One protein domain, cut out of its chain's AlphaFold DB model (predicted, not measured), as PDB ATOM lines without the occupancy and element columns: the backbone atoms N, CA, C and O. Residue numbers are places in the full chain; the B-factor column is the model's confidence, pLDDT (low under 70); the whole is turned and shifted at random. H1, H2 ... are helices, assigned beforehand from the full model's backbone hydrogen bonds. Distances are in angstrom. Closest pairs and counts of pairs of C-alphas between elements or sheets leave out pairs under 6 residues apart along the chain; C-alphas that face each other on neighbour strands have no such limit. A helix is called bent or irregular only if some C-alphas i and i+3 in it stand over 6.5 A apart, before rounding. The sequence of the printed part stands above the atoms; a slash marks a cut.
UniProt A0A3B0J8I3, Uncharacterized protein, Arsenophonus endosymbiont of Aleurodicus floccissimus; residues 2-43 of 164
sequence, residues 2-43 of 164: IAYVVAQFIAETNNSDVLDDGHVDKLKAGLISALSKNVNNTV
ATOM      1  N   ILE A   2     113.742 109.541 136.039       76.00
ATOM      2  CA  ILE A   2     115.064 110.090 135.772       76.00
ATOM      3  C   ILE A   2     115.214 111.401 136.553       76.00
ATOM      4  O   ILE A   2     114.275 112.193 136.657       76.00
ATOM      5  N   ALA A   3     116.389 111.643 137.128       77.19
ATOM      6  CA  ALA A   3     116.670 112.945 137.713       77.19
ATOM      7  C   ALA A   3     116.695 113.996 136.592       77.19
ATOM      8  O   ALA A   3     117.464 113.855 135.640       77.19
ATOM      9  N   TYR A   4     115.886 115.052 136.721       86.25
ATOM     10  CA  TYR A   4     115.784 116.153 135.750       86.25
ATOM     11  C   TYR A   4     117.157 116.695 135.323       86.25
ATOM     12  O   TYR A   4     117.393 116.924 134.144       86.25
ATOM     13  N   VAL A   5     118.104 116.787 136.262       88.00
ATOM     14  CA  VAL A   5     119.484 117.234 136.007       88.00
ATOM     15  C   VAL A   5     120.203 116.363 134.968       88.00
ATOM     16  O   VAL A   5     120.923 116.883 134.120       88.00
ATOM     17  N   VAL A   6     120.007 115.044 135.008       87.94
ATOM     18  CA  VAL A   6     120.657 114.112 134.072       87.94
ATOM     19  C   VAL A   6     120.033 114.229 132.683       87.94
ATOM     20  O   VAL A   6     120.762 114.282 131.695       87.94
ATOM     21  N   ALA A   7     118.702 114.308 132.608       86.12
ATOM     22  CA  ALA A   7     117.990 114.512 131.348       86.12
ATOM     23  C   ALA A   7     118.388 115.846 130.695       86.12
ATOM     24  O   ALA A   7     118.745 115.875 129.519       86.12
ATOM     25  N   GLN A   8     118.432 116.921 131.489       90.06
ATOM     26  CA  GLN A   8     118.833 118.254 131.048       90.06
ATOM     27  C   GLN A   8     120.270 118.258 130.513       90.06
ATOM     28  O   GLN A   8     120.511 118.745 129.413       90.06
ATOM     29  N   PHE A   9     121.214 117.635 131.230       92.12
ATOM     30  CA  PHE A   9     122.603 117.544 130.779       92.12
ATOM     31  C   PHE A   9     122.735 116.826 129.426       92.12
ATOM     32  O   PHE A   9     123.488 117.275 128.560       92.12
ATOM     33  N   ILE A  10     122.000 115.728 129.218       91.94
ATOM     34  CA  ILE A  10     122.020 114.987 127.947       91.94
ATOM     35  C   ILE A  10     121.390 115.823 126.825       91.94
ATOM     36  O   ILE A  10     121.983 115.929 125.748       91.94
ATOM     37  N   ALA A  11     120.245 116.456 127.086       90.88
ATOM     38  CA  ALA A  11     119.542 117.297 126.121       90.88
ATOM     39  C   ALA A  11     120.381 118.506 125.684       90.88
ATOM     40  O   ALA A  11     120.526 118.752 124.486       90.88
ATOM     41  N   GLU A  12     120.991 119.218 126.629       91.50
ATOM     42  CA  GLU A  12     121.837 120.384 126.350       91.50
ATOM     43  C   GLU A  12     123.143 119.998 125.653       91.50
ATOM     44  O   GLU A  12     123.549 120.645 124.687       91.50
ATOM     45  N   THR A  13     123.798 118.924 126.104       92.50
ATOM     46  CA  THR A  13     125.113 118.544 125.571       92.50
ATOM     47  C   THR A  13     124.997 117.891 124.196       92.50
ATOM     48  O   THR A  13     125.811 118.160 123.307       92.50
ATOM     49  N   ASN A  14     123.989 117.039 123.985       90.06
ATOM     50  CA  ASN A  14     123.862 116.216 122.779       90.06
ATOM     51  C   ASN A  14     122.721 116.620 121.847       90.06
ATOM     52  O   ASN A  14     122.573 115.977 120.810       90.06
ATOM     53  N   ASN A  15     121.927 117.641 122.187       86.31
ATOM     54  CA  ASN A  15     120.716 118.004 121.442       86.31
ATOM     55  C   ASN A  15     119.752 116.813 121.283       86.31
ATOM     56  O   ASN A  15     119.053 116.696 120.280       86.31
ATOM     57  N   SER A  16     119.750 115.908 122.266       82.25
ATOM     58  CA  SER A  16     118.958 114.683 122.262       82.25
ATOM     59  C   SER A  16     118.239 114.563 123.589       82.25
ATOM     60  O   SER A  16     118.879 114.435 124.629       82.25
ATOM     61  N   ASP A  17     116.916 114.563 123.542       82.19
ATOM     62  CA  ASP A  17     116.107 114.299 124.722       82.19
ATOM     63  C   ASP A  17     116.108 112.798 125.056       82.19
ATOM     64  O   ASP A  17     116.216 111.947 124.164       82.19
ATOM     65  N   VAL A  18     116.014 112.468 126.342       83.12
ATOM     66  CA  VAL A  18     115.900 111.089 126.830       83.12
ATOM     67  C   VAL A  18     114.608 110.944 127.624       83.12
ATOM     68  O   VAL A  18     114.382 111.647 128.604       83.12
ATOM     69  N   LEU A  19     113.757 110.008 127.203       78.62
ATOM     70  CA  LEU A  19     112.484 109.744 127.868       78.62
ATOM     71  C   LEU A  19     112.691 108.998 129.191       78.62
ATOM     72  O   LEU A  19     113.545 108.119 129.309       78.62
ATOM     73  N   ASP A  20     111.854 109.317 130.175       76.94
ATOM     74  CA  ASP A  20     111.753 108.592 131.443       76.94
ATOM     75  C   ASP A  20     110.774 107.416 131.318       76.94
ATOM     76  O   ASP A  20     109.701 107.400 131.917       76.94
ATOM     77  N   ASP A  21     111.125 106.446 130.478       81.69
ATOM     78  CA  ASP A  21     110.295 105.277 130.147       81.69
ATOM     79  C   ASP A  21     110.745 103.988 130.869       81.69
ATOM     80  O   ASP A  21     110.221 102.905 130.622       81.69
ATOM     81  N   GLY A  22     111.719 104.093 131.781       79.31
ATOM     82  CA  GLY A  22     112.315 102.951 132.480       79.31
ATOM     83  C   GLY A  22     113.363 102.179 131.663       79.31
ATOM     84  O   GLY A  22     113.992 101.267 132.207       79.31
ATOM     85  N   HIS A  23     113.629 102.550 130.403       83.25
ATOM     86  CA  HIS A  23     114.679 101.939 129.582       83.25
ATOM     87  C   HIS A  23     116.066 102.527 129.897       83.25
ATOM     88  O   HIS A  23     116.614 103.368 129.179       83.25
ATOM     89  N   VAL A  24     116.670 102.022 130.975       85.44
ATOM     90  CA  VAL A  24     117.966 102.476 131.517       85.44
ATOM     91  C   VAL A  24     119.143 102.416 130.531       85.44
ATOM     92  O   VAL A  24     120.098 103.179 130.682       85.44
ATOM     93  N   ASP A  25     119.083 101.573 129.498       88.44
ATOM     94  CA  ASP A  25     120.153 101.442 128.500       88.44
ATOM     95  C   ASP A  25     120.281 102.677 127.603       88.44
ATOM     96  O   ASP A  25     121.392 103.153 127.354       88.44
ATOM     97  N   LYS A  26     119.147 103.247 127.166       84.88
ATOM     98  CA  LYS A  26     119.131 104.486 126.370       84.88
ATOM     99  C   LYS A  26     119.667 105.654 127.188       84.88
ATOM    100  O   LYS A  26     120.494 106.421 126.700       84.88
ATOM    101  N   LEU A  27     119.246 105.736 128.449       88.06
ATOM    102  CA  LEU A  27     119.746 106.723 129.400       88.06
ATOM    103  C   LEU A  27     121.265 106.602 129.583       88.06
ATOM    104  O   LEU A  27     121.988 107.589 129.456       88.06
ATOM    105  N   LYS A  28     121.771 105.392 129.831       90.25
ATOM    106  CA  LYS A  28     123.205 105.148 130.014       90.25
ATOM    107  C   LYS A  28     124.011 105.524 128.769       90.25
ATOM    108  O   LYS A  28     125.043 106.182 128.897       90.25
ATOM    109  N   ALA A  29     123.544 105.148 127.580       90.88
ATOM    110  CA  ALA A  29     124.200 105.501 126.321       90.88
ATOM    111  C   ALA A  29     124.213 107.023 126.087       90.88
ATOM    112  O   ALA A  29     125.261 107.587 125.761       90.88
ATOM    113  N   GLY A  30     123.079 107.692 126.320       90.88
ATOM    114  CA  GLY A  30     122.956 109.147 126.225       90.88
ATOM    115  C   GLY A  30     123.890 109.873 127.192       90.88
ATOM    116  O   GLY A  30     124.597 110.794 126.785       90.88
ATOM    117  N   LEU A  31     123.970 109.400 128.439       92.44
ATOM    118  CA  LEU A  31     124.863 109.955 129.452       92.44
ATOM    119  C   LEU A  31     126.338 109.768 129.082       92.44
ATOM    120  O   LEU A  31     127.097 110.730 129.131       92.44
ATOM    121  N   ILE A  32     126.757 108.565 128.674       94.00
ATOM    122  CA  ILE A  32     128.144 108.296 128.252       94.00
ATOM    123  C   ILE A  32     128.537 109.196 127.076       94.00
ATOM    124  O   ILE A  32     129.626 109.775 127.072       94.00
ATOM    125  N   SER A  33     127.643 109.339 126.097       94.12
ATOM    126  CA  SER A  33     127.852 110.222 124.950       94.12
ATOM    127  C   SER A  33     127.991 111.685 125.387       94.12
ATOM    128  O   SER A  33     128.944 112.357 124.994       94.12
ATOM    129  N   ALA A  34     127.103 112.157 126.272       94.50
ATOM    130  CA  ALA A  34     127.120 113.530 126.784       94.50
ATOM    131  C   ALA A  34     128.399 113.819 127.577       94.50
ATOM    132  O   ALA A  34     129.054 114.830 127.352       94.50
ATOM    133  N   LEU A  35     128.815 112.897 128.447       94.25
ATOM    134  CA  LEU A  35     130.067 113.020 129.192       94.25
ATOM    135  C   LEU A  35     131.273 113.073 128.247       94.25
ATOM    136  O   LEU A  35     132.127 113.942 128.401       94.25
ATOM    137  N   SER A  36     131.319 112.201 127.238       94.75
ATOM    138  CA  SER A  36     132.420 112.165 126.266       94.75
ATOM    139  C   SER A  36     132.497 113.454 125.442       94.75
ATOM    140  O   SER A  36     133.577 114.016 125.260       94.75
ATOM    141  N   LYS A  37     131.350 113.966 124.978       94.38
ATOM    142  CA  LYS A  37     131.272 115.229 124.236       94.38
ATOM    143  C   LYS A  37     131.637 116.425 125.115       94.38
ATOM    144  O   LYS A  37     132.392 117.285 124.674       94.38
ATOM    145  N   ASN A  38     131.167 116.452 126.361       94.38
ATOM    146  CA  ASN A  38     131.531 117.491 127.318       94.38
ATOM    147  C   ASN A  38     133.045 117.513 127.575       94.38
ATOM    148  O   ASN A  38     133.655 118.577 127.513       94.38
ATOM    149  N   VAL A  39     133.679 116.352 127.785       93.44
ATOM    150  CA  VAL A  39     135.143 116.257 127.947       93.44
ATOM    151  C   VAL A  39     135.873 116.806 126.717       93.44
ATOM    152  O   VAL A  39     136.768 117.630 126.870       93.44
ATOM    153  N   ASN A  40     135.452 116.432 125.505       90.62
ATOM    154  CA  ASN A  40     136.072 116.921 124.267       90.62
ATOM    155  C   ASN A  40     135.883 118.432 124.040       90.62
ATOM    156  O   ASN A  40     136.723 119.063 123.405       90.62
ATOM    157  N   ASN A  41     134.790 119.014 124.541       90.75
ATOM    158  CA  ASN A  41     134.511 120.445 124.409       90.75
ATOM    159  C   ASN A  41     135.212 121.293 125.480       90.75
ATOM    160  O   ASN A  41     135.499 122.463 125.244       90.75
ATOM    161  N   THR A  42     135.444 120.727 126.667       93.44
ATOM    162  CA  THR A  42     135.990 121.457 127.826       93.44
ATOM    163  C   THR A  42     137.496 121.304 127.973       93.44
ATOM    164  O   THR A  42     138.140 122.188 128.538       93.44
ATOM    165  N   VAL A  43     138.074 120.218 127.452       95.31
ATOM    166  CA  VAL A  43     139.519 119.991 127.459       95.31
ATOM    167  C   VAL A  43     140.060 120.182 126.041       95.31
ATOM    168  O   VAL A  43     139.837 119.326 125.185       95.31
TER     169      VAL A  43
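This is residues 2 to 43 of the 164 residues of an uncharacterized protein of Arsenophonus endosymbiont of Aleurodicus floccissimus (UniProt A0A3B0J8I3). One long helix, H2, makes the length of the model, and a shorter helix, H1, crosses over its middle as a skewed X, with residue Ile 10 of H1 nearest to Ala 34 of H2. A loop of residues 15 to 23 leads from the end of H1 back to the start of H2 in a wide arc. The printed part has 42 residues with two named helices, H1 then H2 along the chain, and no named strand; the class is all helix. The whole is compact, with a radius of gyration of the C-alphas of 9.9 A, and its C-alphas span 32 by 16 by 15 A, only just elongated.

The longest helix is H2, residues 24 to 42, 26.4 A from first to last C-alpha. It begins at C-alpha 24 (117.966, 102.476, 131.517) and ends at C-alpha 42 (135.990, 121.457, 127.826). H1 is residues 4 to 14, 15.3 A from first to last C-alpha, and begins at C-alpha 4 (115.784, 116.153, 135.750).

H2 touches H1 with its residues 30 to 38 alone, with 12 pairs of C-alphas within 8 A. The closest C-alphas of the two helices are those of Ile 10 and Ala 34, 5.4 A apart. Their centres are 9.3 A apart. Their lines stand at a steep tilt of 57 degrees, and they run the same way. In H1 and H2 every O i to N i+4 pair is within hydrogen-bond range. Neither helix is bent.

The two C-alphas farthest apart are those of Asp 21 and Val 43, at 32.8 A. The printed part has no cut, and the link from H1 to H2, 9 residues, is short. The mean pLDDT of the printed part is 88.3, and no printed residue is under 70.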